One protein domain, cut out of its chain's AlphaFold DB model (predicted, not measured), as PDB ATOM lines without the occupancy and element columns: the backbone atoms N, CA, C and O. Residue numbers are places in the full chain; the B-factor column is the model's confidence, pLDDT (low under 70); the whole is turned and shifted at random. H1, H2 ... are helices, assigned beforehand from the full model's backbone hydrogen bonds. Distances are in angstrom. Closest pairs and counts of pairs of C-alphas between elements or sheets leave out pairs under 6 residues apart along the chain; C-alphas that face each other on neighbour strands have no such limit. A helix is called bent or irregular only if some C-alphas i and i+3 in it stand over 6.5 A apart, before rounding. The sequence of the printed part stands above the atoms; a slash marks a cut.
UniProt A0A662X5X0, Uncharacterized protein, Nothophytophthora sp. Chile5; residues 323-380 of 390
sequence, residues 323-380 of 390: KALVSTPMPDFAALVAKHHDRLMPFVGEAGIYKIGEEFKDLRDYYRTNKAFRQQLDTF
ATOM      1  N   LYS A 323      10.746   3.721  52.967       75.94
ATOM      2  CA  LYS A 323      10.755   2.453  52.229       75.94
ATOM      3  C   LYS A 323       9.532   2.298  51.317       75.94
ATOM      4  O   LYS A 323       9.669   1.922  50.153       75.94
ATOM      5  N   ALA A 324       8.345   2.622  51.820       74.06
ATOM      6  CA  ALA A 324       7.095   2.630  51.069       74.06
ATOM      7  C   ALA A 324       7.124   3.715  49.985       74.06
ATOM      8  O   ALA A 324       6.736   3.459  48.846       74.06
ATOM      9  N   LEU A 325       7.675   4.890  50.309       82.19
ATOM     10  CA  LEU A 325       7.814   6.006  49.379       82.19
ATOM     11  C   LEU A 325       8.699   5.629  48.183       82.19
ATOM     12  O   LEU A 325       8.238   5.707  47.050       82.19
ATOM     13  N   VAL A 326       9.918   5.118  48.397       85.06
ATOM     14  CA  VAL A 326      10.808   4.726  47.278       85.06
ATOM     15  C   VAL A 326      10.264   3.562  46.443       85.06
ATOM     16  O   VAL A 326      10.569   3.439  45.250       85.06
ATOM     17  N   SER A 327       9.435   2.717  47.059       82.38
ATOM     18  CA  SER A 327       8.786   1.586  46.395       82.38
ATOM     19  C   SER A 327       7.556   1.998  45.584       82.38
ATOM     20  O   SER A 327       7.129   1.235  44.719       82.38
ATOM     21  N   THR A 328       7.018   3.204  45.796       83.56
ATOM     22  CA  THR A 328       5.828   3.698  45.089       83.56
ATOM     23  C   THR A 328       6.128   3.886  43.590       83.56
ATOM     24  O   THR A 328       7.117   4.535  43.222       83.56
ATOM     25  N   PRO A 329       5.322   3.301  42.684       86.25
ATOM     26  CA  PRO A 329       5.407   3.558  41.251       86.25
ATOM     27  C   PRO A 329       5.206   5.041  40.912       86.25
ATOM     28  O   PRO A 329       4.451   5.752  41.566       86.25
ATOM     29  N   MET A 330       5.861   5.517  39.848       86.75
ATOM     30  CA  MET A 330       5.741   6.920  39.427       86.75
ATOM     31  C   MET A 330       4.296   7.327  39.068       86.75
ATOM     32  O   MET A 330       3.904   8.427  39.449       86.75
ATOM     33  N   PRO A 331       3.479   6.479  38.403       86.31
ATOM     34  CA  PRO A 331       2.071   6.801  38.155       86.31
ATOM     35  C   PRO A 331       1.263   7.014  39.442       86.31
ATOM     36  O   PRO A 331       0.499   7.970  39.528       86.31
ATOM     37  N   ASP A 332       1.490   6.180  40.458       82.31
ATOM     38  CA  ASP A 332       0.777   6.261  41.738       82.31
ATOM     39  C   ASP A 332       1.200   7.507  42.527       82.31
ATOM     40  O   ASP A 332       0.368   8.209  43.100       82.31
ATOM     41  N   PHE A 333       2.494   7.843  42.495       86.50
ATOM     42  CA  PHE A 333       2.999   9.089  43.070       86.50
ATOM     43  C   PHE A 333       2.428  10.322  42.353       86.50
ATOM     44  O   PHE A 333       2.003  11.273  43.005       86.50
ATOM     45  N   ALA A 334       2.359  10.301  41.020       86.12
ATOM     46  CA  ALA A 334       1.758  11.382  40.244       86.12
ATOM     47  C   ALA A 334       0.263  11.552  40.563       86.12
ATOM     48  O   ALA A 334      -0.202  12.681  40.711       86.12
ATOM     49  N   ALA A 335      -0.475  10.451  40.736       85.19
ATOM     50  CA  ALA A 335      -1.871  10.481  41.167       85.19
ATOM     51  C   ALA A 335      -2.027  11.089  42.573       85.19
ATOM     52  O   ALA A 335      -2.920  11.908  42.791       85.19
ATOM     53  N   LEU A 336      -1.125  10.762  43.506       84.19
ATOM     54  CA  LEU A 336      -1.099  11.342  44.853       84.19
ATOM     55  C   LEU A 336      -0.830  12.857  44.825       84.19
ATOM     56  O   LEU A 336      -1.512  13.625  45.504       84.19
ATOM     57  N   VAL A 337       0.146  13.294  44.025       87.00
ATOM     58  CA  VAL A 337       0.469  14.718  43.844       87.00
ATOM     59  C   VAL A 337      -0.707  15.463  43.217       87.00
ATOM     60  O   VAL A 337      -1.074  16.527  43.709       87.00
ATOM     61  N   ALA A 338      -1.347  14.889  42.195       86.06
ATOM     62  CA  ALA A 338      -2.535  15.463  41.569       86.06
ATOM     63  C   ALA A 338      -3.703  15.576  42.562       86.06
ATOM     64  O   ALA A 338      -4.343  16.622  42.650       86.06
ATOM     65  N   LYS A 339      -3.937  14.538  43.374       84.62
ATOM     66  CA  LYS A 339      -4.975  14.534  44.414       84.62
ATOM     67  C   LYS A 339      -4.764  15.620  45.472       84.62
ATOM     68  O   LYS A 339      -5.729  16.135  46.034       84.62
ATOM     69  N   HIS A 340      -3.514  15.958  45.772       84.25
ATOM     70  CA  HIS A 340      -3.163  16.975  46.762       84.25
ATOM     71  C   HIS A 340      -2.713  18.305  46.144       84.25
ATOM     72  O   HIS A 340      -2.212  19.160  46.876       84.25
ATOM     73  N   HIS A 341      -2.928  18.510  44.840       87.69
ATOM     74  CA  HIS A 341      -2.449  19.683  44.102       87.69
ATOM     75  C   HIS A 341      -2.912  20.994  44.746       87.69
ATOM     76  O   HIS A 341      -2.065  21.788  45.149       87.69
ATOM     77  N   ASP A 342      -4.213  21.147  45.013       86.31
ATOM     78  CA  ASP A 342      -4.782  22.344  45.657       86.31
ATOM     79  C   ASP A 342      -4.162  22.655  47.028       86.31
ATOM     80  O   ASP A 342      -4.101  23.808  47.455       86.31
ATOM     81  N   ARG A 343      -3.684  21.624  47.738       84.69
ATOM     82  CA  ARG A 343      -3.012  21.781  49.033       84.69
ATOM     83  C   ARG A 343      -1.536  22.114  48.891       84.69
ATOM     84  O   ARG A 343      -1.011  22.759  49.784       84.69
ATOM     85  N   LEU A 344      -0.866  21.660  47.836       84.38
ATOM     86  CA  LEU A 344       0.562  21.897  47.590       84.38
ATOM     87  C   LEU A 344       0.799  23.254  46.916       84.38
ATOM     88  O   LEU A 344       1.755  23.959  47.243       84.38
ATOM     89  N   MET A 345      -0.108  23.631  46.017       88.81
ATOM     90  CA  MET A 345      -0.042  24.817  45.172       88.81
ATOM     91  C   MET A 345       0.265  26.112  45.956       88.81
ATOM     92  O   MET A 345       1.182  26.829  45.545       88.81
ATOM     93  N   PRO A 346      -0.365  26.403  47.116       84.56
ATOM     94  CA  PRO A 346      -0.081  27.620  47.882       84.56
ATOM     95  C   PRO A 346       1.303  27.651  48.548       84.56
ATOM     96  O   PRO A 346       1.784  28.731  48.878       84.56
ATOM     97  N   PHE A 347       1.938  26.495  48.775       88.00
ATOM     98  CA  PHE A 347       3.188  26.401  49.542       88.00
ATOM     99  C   PHE A 347       4.426  26.310  48.658       88.00
ATOM    100  O   PHE A 347       5.442  26.927  48.965       88.00
ATOM    101  N   VAL A 348       4.361  25.516  47.588       87.81
ATOM    102  CA  VAL A 348       5.539  25.201  46.764       87.81
ATOM    103  C   VAL A 348       5.456  25.757  45.344       87.81
ATOM    104  O   VAL A 348       6.472  25.813  44.653       87.81
ATOM    105  N   GLY A 349       4.285  26.222  44.896       90.50
ATOM    106  CA  GLY A 349       4.121  26.688  43.521       90.50
ATOM    107  C   GLY A 349       4.115  25.539  42.495       90.50
ATOM    108  O   GLY A 349       4.484  24.409  42.803       90.50
ATOM    109  N   GLU A 350       3.754  25.833  41.242       90.38
ATOM    110  CA  GLU A 350       3.766  24.847  40.143       90.38
ATOM    111  C   GLU A 350       5.188  24.338  39.871       90.38
ATOM    112  O   GLU A 350       5.443  23.140  39.769       90.38
ATOM    113  N   ALA A 351       6.161  25.253  39.864       89.06
ATOM    114  CA  ALA A 351       7.568  24.902  39.713       89.06
ATOM    115  C   ALA A 351       8.073  23.994  40.850       89.06
ATOM    116  O   ALA A 351       8.895  23.110  40.610       89.06
ATOM    117  N   GLY A 352       7.579  24.182  42.079       87.81
ATOM    118  CA  GLY A 352       7.919  23.317  43.207       87.81
ATOM    119  C   GLY A 352       7.253  21.947  43.122       87.81
ATOM    120  O   GLY A 352       7.913  20.953  43.403       87.81
ATOM    121  N   ILE A 353       6.000  21.866  42.662       89.31
ATOM    122  CA  ILE A 353       5.318  20.588  42.396       89.31
ATOM    123  C   ILE A 353       6.082  19.780  41.339       89.31
ATOM    124  O   ILE A 353       6.353  18.596  41.547       89.31
ATOM    125  N   TYR A 354       6.507  20.420  40.246       88.69
ATOM    126  CA  TYR A 354       7.345  19.775  39.233       88.69
ATOM    127  C   TYR A 354       8.674  19.277  39.823       88.69
ATOM    128  O   TYR A 354       9.076  18.135  39.598       88.69
ATOM    129  N   LYS A 355       9.332  20.110  40.642       90.62
ATOM    130  CA  LYS A 355      10.601  19.763  41.293       90.62
ATOM    131  C   LYS A 355      10.471  18.571  42.247       90.62
ATOM    132  O   LYS A 355      11.363  17.730  42.268       90.62
ATOM    133  N   ILE A 356       9.362  18.459  42.981       89.31
ATOM    134  CA  ILE A 356       9.067  17.299  43.839       89.31
ATOM    135  C   ILE A 356       9.046  16.001  43.014       89.31
ATOM    136  O   ILE A 356       9.551  14.976  43.470       89.31
ATOM    137  N   GLY A 357       8.503  16.038  41.792       88.25
ATOM    138  CA  GLY A 357       8.514  14.897  40.872       88.25
ATOM    139  C   GLY A 357       9.924  14.462  40.461       88.25
ATOM    140  O   GLY A 357      10.236  13.269  40.504       88.25
ATOM    141  N   GLU A 358      10.791  15.419  40.117       89.75
ATOM    142  CA  GLU A 358      12.193  15.144  39.767       89.75
ATOM    143  C   GLU A 358      12.993  14.632  40.978       89.75
ATOM    144  O   GLU A 358      13.668  13.610  40.879       89.75
ATOM    145  N   GLU A 359      12.844  15.248  42.155       91.12
ATOM    146  CA  GLU A 359      13.510  14.794  43.387       91.12
ATOM    147  C   GLU A 359      13.067  13.378  43.792       91.12
ATOM    148  O   GLU A 359      13.875  12.566  44.252       91.12
ATOM    149  N   PHE A 360      11.792  13.037  43.581       90.88
ATOM    150  CA  PHE A 360      11.290  11.686  43.826       90.88
ATOM    151  C   PHE A 360      11.883  10.659  42.852       90.88
ATOM    152  O   PHE A 360      12.243   9.549  43.257       90.88
ATOM    153  N   LYS A 361      12.022  11.013  41.571       91.19
ATOM    154  CA  LYS A 361      12.685  10.169  40.568       91.19
ATOM    155  C   LYS A 361      14.142   9.902  40.953       91.19
ATOM    156  O   LYS A 361      14.543   8.737  41.004       91.19
ATOM    157  N   ASP A 362      14.882  10.951  41.303       91.38
ATOM    158  CA  ASP A 362      16.280  10.853  41.726       91.38
ATOM    159  C   ASP A 362      16.432   9.974  42.973       91.38
ATOM    160  O   ASP A 362      17.312   9.113  43.030       91.38
ATOM    161  N   LEU A 363      15.529  10.111  43.950       88.31
ATOM    162  CA  LEU A 363      15.505   9.274  45.150       88.31
ATOM    163  C   LEU A 363      15.338   7.780  44.814       88.31
ATOM    164  O   LEU A 363      16.024   6.930  45.393       88.31
ATOM    165  N   ARG A 364      14.449   7.437  43.872       91.56
ATOM    166  CA  ARG A 364      14.239   6.042  43.442       91.56
ATOM    167  C   ARG A 364      15.450   5.482  42.707       91.56
ATOM    168  O   ARG A 364      15.822   4.328  42.930       91.56
ATOM    169  N   ASP A 365      16.076   6.280  41.853       89.94
ATOM    170  CA  ASP A 365      17.271   5.864  41.120       89.94
ATOM    171  C   ASP A 365      18.475   5.711  42.057       89.94
ATOM    172  O   ASP A 365      19.223   4.730  41.960       89.94
ATOM    173  N   TYR A 366      18.599   6.583  43.056       90.31
ATOM    174  CA  TYR A 366      19.593   6.455  44.116       90.31
ATOM    175  C   TYR A 366      19.382   5.189  44.961       90.31
ATOM    176  O   TYR A 366      20.333   4.451  45.221       90.31
ATOM    177  N   TYR A 367      18.135   4.860  45.312       89.25
ATOM    178  CA  TYR A 367      17.800   3.614  46.010       89.25
ATOM    179  C   TYR A 367      18.154   2.354  45.198       89.25
ATOM    180  O   TYR A 367      18.640   1.365  45.753       89.25
ATOM    181  N   ARG A 368      17.967   2.372  43.873       86.75
ATOM    182  CA  ARG A 368      18.319   1.235  43.000       86.75
ATOM    183  C   ARG A 368      19.824   1.038  42.861       86.75
ATOM    184  O   ARG A 368      20.289  -0.102  42.817       86.75
ATOM    185  N   THR A 369      20.568   2.135  42.759       91.62
ATOM    186  CA  THR A 369      21.996   2.126  42.412       91.62
ATOM    187  C   THR A 369      22.908   2.035  43.634       91.62
ATOM    188  O   THR A 369      23.961   1.399  43.566       91.62
ATOM    189  N   ASN A 370      22.508   2.594  44.780       91.69
ATOM    190  CA  ASN A 370      23.328   2.620  45.986       91.69
ATOM    191  C   ASN A 370      22.940   1.508  46.979       91.69
ATOM    192  O   ASN A 370      21.995   1.622  47.759       91.69
ATOM    193  N   LYS A 371      23.739   0.432  47.003       87.75
ATOM    194  CA  LYS A 371      23.525  -0.729  47.887       87.75
ATOM    195  C   LYS A 371      23.572  -0.381  49.381       87.75
ATOM    196  O   LYS A 371      22.803  -0.962  50.141       87.75
ATOM    197  N   ALA A 372      24.459   0.522  49.801       86.62
ATOM    198  CA  ALA A 372      24.605   0.897  51.208       86.62
ATOM    199  C   ALA A 372      23.397   1.712  51.690       86.62
ATOM    200  O   ALA A 372      22.837   1.416  52.743       86.62
ATOM    201  N   PHE A 373      22.948   2.669  50.874       85.00
ATOM    202  CA  PHE A 373      21.734   3.439  51.134       85.00
ATOM    203  C   PHE A 373      20.492   2.542  51.166       85.00
ATOM    204  O   PHE A 373      19.713   2.615  52.111       85.00
ATOM    205  N   ARG A 374      20.349   1.628  50.197       86.00
ATOM    206  CA  ARG A 374      19.260   0.644  50.183       86.00
ATOM    207  C   ARG A 374      19.232  -0.201  51.453       86.00
ATOM    208  O   ARG A 374      18.184  -0.323  52.065       86.00
ATOM    209  N   GLN A 375      20.376  -0.741  51.878       82.94
ATOM    210  CA  GLN A 375      20.450  -1.537  53.107       82.94
ATOM    211  C   GLN A 375      20.054  -0.726  54.344       82.94
ATOM    212  O   GLN A 375      19.318  -1.237  55.180       82.94
ATOM    213  N   GLN A 376      20.486   0.533  54.446       81.44
ATOM    214  CA  GLN A 376      20.078   1.414  55.542       81.44
ATOM    215  C   GLN A 376      18.567   1.666  55.533       81.44
ATOM    216  O   GLN A 376      17.924   1.508  56.570       81.44
ATOM    217  N   LEU A 377      17.999   1.992  54.369       78.75
ATOM    218  CA  LEU A 377      16.574   2.280  54.209       78.75
ATOM    219  C   LEU A 377      15.694   1.036  54.430       78.75
ATOM    220  O   LEU A 377      14.637   1.133  55.042       78.75
ATOM    221  N   ASP A 378      16.141  -0.140  53.982       77.75
ATOM    222  CA  ASP A 378      15.415  -1.408  54.135       77.75
ATOM    223  C   ASP A 378      15.338  -1.871  55.592       77.75
ATOM    224  O   ASP A 378      14.376  -2.547  55.961       77.75
ATOM    225  N   THR A 379      16.342  -1.497  56.396       72.31
ATOM    226  CA  THR A 379      16.396  -1.710  57.853       72.31
ATOM    227  C   THR A 379      15.771  -0.569  58.663       72.31
ATOM    228  O   THR A 379      15.763  -0.616  59.896       72.31
ATOM    229  N   PHE A 380      15.272   0.476  57.996       67.12
ATOM    230  CA  PHE A 380      14.666   1.632  58.648       67.12
ATOM    231  C   PHE A 380      13.207   1.334  59.020       67.12
ATOM    232  O   PHE A 380      12.278   1.694  58.303       67.12
TER     233      PHE A 380
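What this domain is: This is residues 323 to 380 of the 390 residues of an uncharacterized protein of Nothophytophthora sp. Chile5 (UniProt A0A662X5X0). One long helix, H3, makes one side of a narrow, elongated frame, and the rest of the chain folds back along it: the short helices H2 and H1 follow one another along the opposite side, and H4 turns back at the far end toward H1. The frame is loose and nearly closes on itself, for the C-alphas of the first and last printed residues, Lys 323 and Phe 380, are 7.6 A apart; at the other end the first residues of H3, before a kink of 111 degrees near residue 348, make the turn from H2 into the long side. The printed part has 58 residues, 52 of them in four named helices in the order H1, H2, H3, H4, with no named strand, and its class is all helix. The whole is loose, with a radius of gyration of the C-alphas of 13.0 A, and it spans 36 by 18 by 17 A, only just elongated.

How they stand to each other: H3, residues 341 to 369, is the hub and touches the three other helices. It is irregular: C-alphas 347 and 350 are 9.5 A apart, where about 5 A is the distance in a regular helix, and its line is a rough one. H2, residues 330 to 339, only just touches H3, with 3 pairs of C-alphas within 8 A; the closest C-alphas are those of Ala 334 and Gly 357, 7.6 A apart. The two run opposite ways at a shallow tilt of 15 degrees and form a helical hairpin, in which H3 touches H2 with residues 353 to 361 alone. H1, residues 323 to 327, touches H3, which touches it with residues 360 to 367 alone; the closest C-alphas are those of Val 326 and Arg 364, 5.3 A apart. H4, residues 371 to 378, touches H3 only at the corner by their link, with residues 366 to 368 alone of H3; the closest C-alphas are those of Tyr 367 and Arg 374, 5.3 A apart. H3 and H4 run opposite ways at a steep tilt of 55 degrees. H1 and H4 are close but not clearly touching, with the C-alphas of Lys 323 and Leu 377 the closest at 6.1 A. H2 and H4 are apart, and H1 and H2 are apart too, though they follow each other in the chain. In H1, H2 and H4 every O i to N i+4 pair is within hydrogen-bond range, while in H3 it is 21 of 25.

Where its parts are: H3 is the longest helix, with 29 residues, His 341 to Thr 369, and measures 30.1 A from first to last C-alpha. It begins at C-alpha 341 at (-2.449, 19.683, 44.102) and ends at C-alpha 369 at (21.996, 2.126, 42.412). H2, Met 330 to Lys 339, measures 14.1 A. H4, Lys 371 to Asp 378, measures 10.3 A and ends at C-alpha 378 at (15.415, -1.408, 54.135). H1, Lys 323 to Ser 327, measures 6.2 A and begins at C-alpha 323 at (10.755, 2.453, 52.229).

The domain as a whole: The two C-alphas farthest apart are those of Pro 346 and Lys 371, at 36.9 A. The printed part runs from residue 323 to residue 380 without a cut. The three links, H1 to H2, H2 to H3 and H3 to H4, are tight, with 2, 1 and 1 residues between the helices. The mean pLDDT of the printed part is 85.9, and one residue, Phe 380, is under 70.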